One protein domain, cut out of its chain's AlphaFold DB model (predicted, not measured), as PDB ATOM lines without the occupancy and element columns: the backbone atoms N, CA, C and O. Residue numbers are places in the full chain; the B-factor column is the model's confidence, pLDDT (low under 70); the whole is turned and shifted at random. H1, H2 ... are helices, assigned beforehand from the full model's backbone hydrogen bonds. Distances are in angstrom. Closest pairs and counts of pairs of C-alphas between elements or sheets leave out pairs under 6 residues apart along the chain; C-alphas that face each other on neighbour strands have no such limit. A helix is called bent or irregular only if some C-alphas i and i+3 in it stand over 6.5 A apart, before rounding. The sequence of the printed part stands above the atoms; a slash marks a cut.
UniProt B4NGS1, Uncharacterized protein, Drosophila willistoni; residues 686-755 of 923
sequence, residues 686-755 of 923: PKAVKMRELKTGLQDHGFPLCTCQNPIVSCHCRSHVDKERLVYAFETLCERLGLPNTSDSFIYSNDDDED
ATOM      1  N   PRO A 686     182.701 136.129 142.658       78.69
ATOM      2  CA  PRO A 686     183.049 137.170 141.683       78.69
ATOM      3  C   PRO A 686     182.292 138.486 141.901       78.69
ATOM      4  O   PRO A 686     182.683 139.519 141.362       78.69
ATOM      5  N   LYS A 687     181.207 138.459 142.683       76.88
ATOM      6  CA  LYS A 687     180.530 139.668 143.162       76.88
ATOM      7  C   LYS A 687     181.318 140.317 144.299       76.88
ATOM      8  O   LYS A 687     181.604 141.501 144.202       76.88
ATOM      9  N   ALA A 688     181.720 139.549 145.313       74.81
ATOM     10  CA  ALA A 688     182.518 140.044 146.435       74.81
ATOM     11  C   ALA A 688     183.872 140.618 145.976       74.81
ATOM     12  O   ALA A 688     184.267 141.687 146.427       74.81
ATOM     13  N   VAL A 689     184.543 139.972 145.010       78.31
ATOM     14  CA  VAL A 689     185.771 140.507 144.383       78.31
ATOM     15  C   VAL A 689     185.522 141.889 143.774       78.31
ATOM     16  O   VAL A 689     186.206 142.840 144.140       78.31
ATOM     17  N   LYS A 690     184.493 142.029 142.929       82.31
ATOM     18  CA  LYS A 690     184.139 143.315 142.310       82.31
ATOM     19  C   LYS A 690     183.710 144.390 143.314       82.31
ATOM     20  O   LYS A 690     183.943 145.566 143.068       82.31
ATOM     21  N   MET A 691     183.075 144.011 144.424       81.38
ATOM     22  CA  MET A 691     182.704 144.951 145.490       81.38
ATOM     23  C   MET A 691     183.946 145.462 146.236       81.38
ATOM     24  O   MET A 691     184.020 146.659 146.509       81.38
ATOM     25  N   ARG A 692     184.948 144.600 146.477       78.62
ATOM     26  CA  ARG A 692     186.255 145.002 147.029       78.62
ATOM     27  C   ARG A 692     187.010 145.918 146.058       78.62
ATOM     28  O   ARG A 692     187.400 147.004 146.458       78.62
ATOM     29  N   GLU A 693     187.097 145.560 144.770       83.88
ATOM     30  CA  GLU A 693     187.668 146.427 143.713       83.88
ATOM     31  C   GLU A 693     187.007 147.820 143.673       83.88
ATOM     32  O   GLU A 693     187.667 148.821 143.392       83.88
ATOM     33  N   LEU A 694     185.703 147.898 143.967       86.62
ATOM     34  CA  LEU A 694     184.964 149.154 144.062       86.62
ATOM     35  C   LEU A 694     185.339 149.934 145.336       86.62
ATOM     36  O   LEU A 694     185.657 151.119 145.230       86.62
ATOM     37  N   LYS A 695     185.377 149.288 146.516       85.81
ATOM     38  CA  LYS A 695     185.852 149.916 147.767       85.81
ATOM     39  C   LYS A 695     187.272 150.477 147.599       85.81
ATOM     40  O   LYS A 695     187.469 151.667 147.830       85.81
ATOM     41  N   THR A 696     188.222 149.674 147.114       85.25
ATOM     42  CA  THR A 696     189.608 150.104 146.853       85.25
ATOM     43  C   THR A 696     189.658 151.242 145.834       85.25
ATOM     44  O   THR A 696     190.304 152.254 146.078       85.25
ATOM     45  N   GLY A 697     188.893 151.165 144.739       88.06
ATOM     46  CA  GLY A 697     188.827 152.251 143.755       88.06
ATOM     47  C   GLY A 697     188.311 153.580 144.327       88.06
ATOM     48  O   GLY A 697     188.743 154.644 143.888       88.06
ATOM     49  N   LEU A 698     187.410 153.555 145.316       89.00
ATOM     50  CA  LEU A 698     186.965 154.763 146.023       89.00
ATOM     51  C   LEU A 698     188.029 155.299 146.994       89.00
ATOM     52  O   LEU A 698     188.172 156.521 147.108       89.00
ATOM     53  N   GLN A 699     188.795 154.417 147.644       88.19
ATOM     54  CA  GLN A 699     189.949 154.797 148.465       88.19
ATOM     55  C   GLN A 699     191.047 155.447 147.601       88.19
ATOM     56  O   GLN A 699     191.522 156.528 147.948       88.19
ATOM     57  N   ASP A 700     191.364 154.872 146.432       87.25
ATOM     58  CA  ASP A 700     192.311 155.415 145.440       87.25
ATOM     59  C   ASP A 700     191.896 156.806 144.928       87.25
ATOM     60  O   ASP A 700     192.733 157.673 144.678       87.25
ATOM     61  N   HIS A 701     190.588 157.050 144.793       87.94
ATOM     62  CA  HIS A 701     190.038 158.370 144.468       87.94
ATOM     63  C   HIS A 701     190.056 159.361 145.654       87.94
ATOM     64  O   HIS A 701     189.612 160.501 145.502       87.94
ATOM     65  N   GLY A 702     190.601 158.969 146.810       87.75
ATOM     66  CA  GLY A 702     190.826 159.827 147.974       87.75
ATOM     67  C   GLY A 702     189.623 159.970 148.910       87.75
ATOM     68  O   GLY A 702     189.580 160.910 149.704       87.75
ATOM     69  N   PHE A 703     188.627 159.083 148.828       88.75
ATOM     70  CA  PHE A 703     187.420 159.179 149.648       88.75
ATOM     71  C   PHE A 703     187.540 158.374 150.961       88.75
ATOM     72  O   PHE A 703     187.541 157.144 150.911       88.75
ATOM     73  N   PRO A 704     187.539 159.012 152.150       85.38
ATOM     74  CA  PRO A 704     187.683 158.315 153.434       85.38
ATOM     75  C   PRO A 704     186.430 157.505 153.798       85.38
ATOM     76  O   PRO A 704     185.308 157.922 153.505       85.38
ATOM     77  N   LEU A 705     186.597 156.352 154.442       84.75
ATOM     78  CA  LEU A 705     185.501 155.426 154.761       84.75
ATOM     79  C   LEU A 705     184.414 156.070 155.644       84.75
ATOM     80  O   LEU A 705     184.686 156.993 156.413       84.75
ATOM     81  N   CYS A 706     183.157 155.634 155.502       83.69
ATOM     82  CA  CYS A 706     182.063 156.159 156.317       83.69
ATOM     83  C   CYS A 706     181.944 155.416 157.646       83.69
ATOM     84  O   CYS A 706     181.778 154.201 157.674       83.69
ATOM     85  N   THR A 707     181.850 156.173 158.734       81.88
ATOM     86  CA  THR A 707     181.472 155.675 160.066       81.88
ATOM     87  C   THR A 707     179.959 155.461 160.232       81.88
ATOM     88  O   THR A 707     179.495 155.112 161.310       81.88
ATOM     89  N   CYS A 708     179.168 155.701 159.181       82.25
ATOM     90  CA  CYS A 708     177.707 155.713 159.237       82.25
ATOM     91  C   CYS A 708     177.020 154.361 159.021       82.25
ATOM     92  O   CYS A 708     175.818 154.297 159.262       82.25
ATOM     93  N   GLN A 709     177.708 153.361 158.451       79.12
ATOM     94  CA  GLN A 709     177.147 152.082 157.955       79.12
ATOM     95  C   GLN A 709     175.935 152.190 156.989       79.12
ATOM     96  O   GLN A 709     175.411 151.184 156.517       79.12
ATOM     97  N   ASN A 710     175.512 153.402 156.624       84.44
ATOM     98  CA  ASN A 710     174.464 153.652 155.639       84.44
ATOM     99  C   ASN A 710     174.991 153.510 154.198       84.44
ATOM    100  O   ASN A 710     176.172 153.781 153.944       84.44
ATOM    101  N   PRO A 711     174.104 153.203 153.231       86.44
ATOM    102  CA  PRO A 711     174.391 153.350 151.810       86.44
ATOM    103  C   PRO A 711     174.945 154.730 151.431       86.44
ATOM    104  O   PRO A 711     174.613 155.738 152.060       86.44
ATOM    105  N   ILE A 712     175.745 154.794 150.361       85.88
ATOM    106  CA  ILE A 712     176.398 156.027 149.879       85.88
ATOM    107  C   ILE A 712     175.425 157.217 149.779       85.88
ATOM    108  O   ILE A 712     175.736 158.308 150.261       85.88
ATOM    109  N   VAL A 713     174.239 157.005 149.200       86.50
ATOM    110  CA  VAL A 713     173.229 158.058 148.976       86.50
ATOM    111  C   VAL A 713     172.607 158.554 150.293       86.50
ATOM    112  O   VAL A 713     172.359 159.749 150.453       86.50
ATOM    113  N   SER A 714     172.409 157.662 151.270       85.06
ATOM    114  CA  SER A 714     171.814 157.954 152.587       85.06
ATOM    115  C   SER A 714     172.851 158.133 153.708       85.06
ATOM    116  O   SER A 714     172.519 158.133 154.899       85.06
ATOM    117  N   CYS A 715     174.120 158.325 153.342       86.31
ATOM    118  CA  CYS A 715     175.210 158.702 154.233       86.31
ATOM    119  C   CYS A 715     174.901 160.029 154.952       86.31
ATOM    120  O   CYS A 715     174.499 161.003 154.315       86.31
ATOM    121  N   HIS A 716     175.163 160.118 156.262       85.56
ATOM    122  CA  HIS A 716     175.015 161.365 157.034       85.56
ATOM    123  C   HIS A 716     176.351 162.031 157.412       85.56
ATOM    124  O   HIS A 716     176.367 163.229 157.675       85.56
ATOM    125  N   CYS A 717     177.479 161.311 157.373       86.38
ATOM    126  CA  CYS A 717     178.785 161.808 157.839       86.38
ATOM    127  C   CYS A 717     179.523 162.742 156.861       86.38
ATOM    128  O   CYS A 717     180.590 163.249 157.198       86.38
ATOM    129  N   ARG A 718     179.006 162.947 155.645       85.88
ATOM    130  CA  ARG A 718     179.649 163.744 154.583       85.88
ATOM    131  C   ARG A 718     178.826 164.974 154.207       85.88
ATOM    132  O   ARG A 718     177.604 164.979 154.373       85.88
ATOM    133  N   SER A 719     179.479 165.994 153.645       89.19
ATOM    134  CA  SER A 719     178.787 167.149 153.058       89.19
ATOM    135  C   SER A 719     177.975 166.739 151.818       89.19
ATOM    136  O   SER A 719     178.245 165.701 151.215       89.19
ATOM    137  N   HIS A 720     176.988 167.544 151.407       88.06
ATOM    138  CA  HIS A 720     176.212 167.278 150.183       88.06
ATOM    139  C   HIS A 720     177.115 167.160 148.946       88.06
ATOM    140  O   HIS A 720     177.015 166.198 148.190       88.06
ATOM    141  N   VAL A 721     178.059 168.094 148.801       88.50
ATOM    142  CA  VAL A 721     178.996 168.152 147.671       88.50
ATOM    143  C   VAL A 721     179.914 166.926 147.648       88.50
ATOM    144  O   VAL A 721     180.194 166.381 146.582       88.50
ATOM    145  N   ASP A 722     180.354 166.441 148.812       88.12
ATOM    146  CA  ASP A 722     181.206 165.249 148.891       88.12
ATOM    147  C   ASP A 722     180.425 163.945 148.685       88.12
ATOM    148  O   ASP A 722     181.012 162.961 148.234       88.12
ATOM    149  N   LYS A 723     179.112 163.924 148.969       89.56
ATOM    150  CA  LYS A 723     178.226 162.810 148.587       89.56
ATOM    151  C   LYS A 723     178.019 162.765 147.080       89.56
ATOM    152  O   LYS A 723     178.199 161.704 146.503       89.56
ATOM    153  N   GLU A 724     177.716 163.890 146.432       90.06
ATOM    154  CA  GLU A 724     177.556 163.941 144.968       90.06
ATOM    155  C   GLU A 724     178.841 163.514 144.244       90.06
ATOM    156  O   GLU A 724     178.793 162.714 143.313       90.06
ATOM    157  N   ARG A 725     180.009 163.964 144.725       91.50
ATOM    158  CA  ARG A 725     181.316 163.513 144.215       91.50
ATOM    159  C   ARG A 725     181.557 162.018 144.438       91.50
ATOM    160  O   ARG A 725     182.083 161.361 143.543       91.50
ATOM    161  N   LEU A 726     181.174 161.486 145.601       90.25
ATOM    162  CA  LEU A 726     181.294 160.061 145.916       90.25
ATOM    163  C   LEU A 726     180.372 159.205 145.037       90.25
ATOM    164  O   LEU A 726     180.825 158.192 144.515       90.25
ATOM    165  N   VAL A 727     179.116 159.620 144.842       91.06
ATOM    166  CA  VAL A 727     178.149 158.963 143.945       91.06
ATOM    167  C   VAL A 727     178.674 158.974 142.511       91.06
ATOM    168  O   VAL A 727     178.768 157.919 141.898       91.06
ATOM    169  N   TYR A 728     179.119 160.125 142.002       92.06
ATOM    170  CA  TYR A 728     179.661 160.232 140.644       92.06
ATOM    171  C   TYR A 728     180.893 159.334 140.419       92.06
ATOM    172  O   TYR A 728     181.014 158.665 139.388       92.06
ATOM    173  N   ALA A 729     181.804 159.270 141.396       91.19
ATOM    174  CA  ALA A 729     182.948 158.362 141.345       91.19
ATOM    175  C   ALA A 729     182.517 156.887 141.416       91.19
ATOM    176  O   ALA A 729     182.998 156.072 140.631       91.19
ATOM    177  N   PHE A 730     181.574 156.550 142.302       91.75
ATOM    178  CA  PHE A 730     180.987 155.214 142.423       91.75
ATOM    179  C   PHE A 730     180.344 154.747 141.107       91.75
ATOM    180  O   PHE A 730     180.583 153.622 140.671       91.75
ATOM    181  N   GLU A 731     179.585 155.617 140.438       91.06
ATOM    182  CA  GLU A 731     178.950 155.341 139.145       91.06
ATOM    183  C   GLU A 731     179.993 155.116 138.045       91.06
ATOM    184  O   GLU A 731     179.951 154.101 137.350       91.06
ATOM    185  N   THR A 732     180.999 155.991 137.967       91.81
ATOM    186  CA  THR A 732     182.121 155.863 137.020       91.81
ATOM    187  C   THR A 732     182.891 154.545 137.221       91.81
ATOM    188  O   THR A 732     183.295 153.891 136.253       91.81
ATOM    189  N   LEU A 733     183.079 154.110 138.473       90.06
ATOM    190  CA  LEU A 733     183.685 152.816 138.802       90.06
ATOM    191  C   LEU A 733     182.769 151.636 138.442       90.06
ATOM    192  O   LEU A 733     183.258 150.650 137.887       90.06
ATOM    193  N   CYS A 734     181.460 151.734 138.696       90.06
ATOM    194  CA  CYS A 734     180.483 150.715 138.299       90.06
ATOM    195  C   CYS A 734     180.493 150.483 136.786       90.06
ATOM    196  O   CYS A 734     180.583 149.334 136.347       90.06
ATOM    197  N   GLU A 735     180.470 151.555 135.989       89.75
ATOM    198  CA  GLU A 735     180.561 151.474 134.528       89.75
ATOM    199  C   GLU A 735     181.866 150.801 134.083       89.75
ATOM    200  O   GLU A 735     181.843 149.870 133.274       89.75
ATOM    201  N   ARG A 736     183.003 151.201 134.673       88.44
ATOM    202  CA  ARG A 736     184.329 150.631 134.379       88.44
ATOM    203  C   ARG A 736     184.427 149.138 134.716       88.44
ATOM    204  O   ARG A 736     185.070 148.392 133.979       88.44
ATOM    205  N   LEU A 737     183.791 148.697 135.803       84.81
ATOM    206  CA  LEU A 737     183.763 147.298 136.251       84.81
ATOM    207  C   LEU A 737     182.618 146.480 135.626       84.81
ATOM    208  O   LEU A 737     182.533 145.267 135.850       84.81
ATOM    209  N   GLY A 738     181.727 147.098 134.844       83.81
ATOM    210  CA  GLY A 738     180.540 146.447 134.285       83.81
ATOM    211  C   GLY A 738     179.585 145.928 135.366       83.81
ATOM    212  O   GLY A 738     179.120 144.787 135.287       83.81
ATOM    213  N   LEU A 739     179.364 146.729 136.409       83.75
ATOM    214  CA  LEU A 739     178.382 146.502 137.467       83.75
ATOM    215  C   LEU A 739     177.114 147.333 137.205       83.75
ATOM    216  O   LEU A 739     177.209 148.426 136.648       83.75
ATOM    217  N   PRO A 740     175.922 146.855 137.612       83.19
ATOM    218  CA  PRO A 740     174.756 147.725 137.710       83.19
ATOM    219  C   PRO A 740     175.010 148.803 138.773       83.19
ATOM    220  O   PRO A 740     175.660 148.529 139.780       83.19
ATOM    221  N   ASN A 741     174.470 150.005 138.574       81.25
ATOM    222  CA  ASN A 741     174.547 151.071 139.570       81.25
ATOM    223  C   ASN A 741     173.747 150.668 140.824       81.25
ATOM    224  O   ASN A 741     172.524 150.531 140.762       81.25
ATOM    225  N   THR A 742     174.440 150.435 141.940       79.38
ATOM    226  CA  THR A 742     173.853 150.057 143.238       79.38
ATOM    227  C   THR A 742     174.194 151.069 144.333       79.38
ATOM    228  O   THR A 742     174.452 150.693 145.475       79.38
ATOM    229  N   SER A 743     174.218 152.360 143.996       78.50
ATOM    230  CA  SER A 743     174.517 153.464 144.923       78.50
ATOM    231  C   SER A 743     173.565 153.513 146.131       78.50
ATOM    232  O   SER A 743     173.992 153.833 147.242       78.50
ATOM    233  N   ASP A 744     172.305 153.111 145.937       81.06
ATOM    234  CA  ASP A 744     171.265 153.034 146.975       81.06
ATOM    235  C   ASP A 744     171.459 151.896 147.996       81.06
ATOM    236  O   ASP A 744     170.834 151.913 149.057       81.06
ATOM    237  N   SER A 745     172.293 150.891 147.698       81.94
ATOM    238  CA  SER A 745     172.499 149.712 148.558       81.94
ATOM    239  C   SER A 745     173.958 149.402 148.894       81.94
ATOM    240  O   SER A 745     174.215 148.550 149.743       81.94
ATOM    241  N   PHE A 746     174.922 150.085 148.272       83.69
ATOM    242  CA  PHE A 746     176.343 149.924 148.564       83.69
ATOM    243  C   PHE A 746     176.740 150.673 149.842       83.69
ATOM    244  O   PHE A 746     176.629 151.900 149.912       83.69
ATOM    245  N   ILE A 747     177.245 149.929 150.827       85.31
ATOM    246  CA  ILE A 747     177.767 150.445 152.096       85.31
ATOM    247  C   ILE A 747     179.290 150.596 151.981       85.31
ATOM    248  O   ILE A 747     179.980 149.716 151.470       85.31
ATOM    249  N   TYR A 748     179.814 151.731 152.449       85.06
ATOM    250  CA  TYR A 748     181.237 152.077 152.382       85.06
ATOM    251  C   TYR A 748     181.818 152.237 153.797       85.06
ATOM    252  O   TYR A 748     182.081 153.360 154.234       85.06
ATOM    253  N   SER A 749     181.965 151.122 154.520       78.31
ATOM    254  CA  SER A 749     182.564 151.038 155.865       78.31
ATOM    255  C   SER A 749     183.588 149.894 155.970       78.31
ATOM    256  O   SER A 749     183.679 149.062 155.062       78.31
ATOM    257  N   ASN A 750     184.358 149.896 157.068       65.88
ATOM    258  CA  ASN A 750     185.437 148.943 157.372       65.88
ATOM    259  C   ASN A 750     184.958 147.583 157.894       65.88
ATOM    260  O   ASN A 750     185.751 146.653 157.944       65.88
ATOM    261  N   ASP A 751     183.694 147.451 158.300       54.97
ATOM    262  CA  ASP A 751     183.219 146.281 159.056       54.97
ATOM    263  C   ASP A 751     183.236 144.955 158.255       54.97
ATOM    264  O   ASP A 751     183.047 143.892 158.840       54.97
ATOM    265  N   ASP A 752     183.465 145.006 156.933       51.50
ATOM    266  CA  ASP A 752     183.711 143.824 156.084       51.50
ATOM    267  C   ASP A 752     185.214 143.531 155.856       51.50
ATOM    268  O   ASP A 752     185.545 142.500 155.270       51.50
ATOM    269  N   ASP A 753     186.109 144.454 156.227       50.66
ATOM    270  CA  ASP A 753     187.510 144.502 155.776       50.66
ATOM    271  C   ASP A 753     188.544 144.439 156.930       50.66
ATOM    272  O   ASP A 753     189.693 144.091 156.668       50.66
ATOM    273  N   GLU A 754     188.163 144.651 158.205       46.03
ATOM    274  CA  GLU A 754     189.093 144.538 159.364       46.03
ATOM    275  C   GLU A 754     189.717 143.130 159.552       46.03
ATOM    276  O   GLU A 754     190.709 142.992 160.265       46.03
ATOM    277  N   ASP A 755     189.184 142.097 158.882       47.09
ATOM    278  CA  ASP A 755     189.721 140.720 158.836       47.09
ATOM    279  C   ASP A 755     190.445 140.373 157.500       47.09
ATOM    280  O   ASP A 755     190.898 139.237 157.328       47.09
TER     281      ASP A 755
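What this domain is: This is residues 686 to 755 of the 923 residues of an uncharacterized protein of Drosophila willistoni (UniProt B4NGS1). Look for two helices, H1 and H2, that pack on each other at a slant and run opposite ways, with two long loops beside the pair on one side. The loop between the helices, residues 701 to 719, and the closing stretch, residues 738 to 755, fold back beside them, with Ile 712 and Ser 743 packing on H2, and the last residues, 750 to 755, trail off away from H2. The printed part has 70 residues, with two named helices in the order H1, H2 and no named strand; the class is all helix, though only 33 of the 70 residues are in named elements. The whole is compact, with a radius of gyration of the C-alphas of 11.2 A, and rounded, spanning 31 by 28 by 21 A.

How they stand to each other: Start with H1, residues 686 to 700, and go on through a long link of 19 residues to H2, residues 720 to 737. The two helices touch, with 8 pairs of C-alphas within 8 A. Look at Leu 694 and Leu 733 for their closest C-alphas, 6.5 A apart. The lines of the helices stand at a steep tilt of 46 degrees and run opposite ways; their centres are 12.9 A apart. In both H1 and H2 you will find every O i to N i+4 pair within hydrogen-bond range.

Where its parts are: Find C-alpha 686 at (183.049, 137.170, 141.683); from there H1 runs 20.8 A to C-alpha 700 at (192.311, 155.415, 145.440). Then find C-alpha 720 at (176.212, 167.278, 150.183), where H2 begins; it runs 25.5 A to C-alpha 737 at (183.763, 147.298, 136.251). Neither helix is bent or irregular.

The domain as a whole: The two C-alphas farthest apart are those of Pro 686 and Ser 719, at 32.3 A. The printed part has no cut. Its mean pLDDT is 82.7; look to residues 750 to 755 for the model's low confidence, under 70.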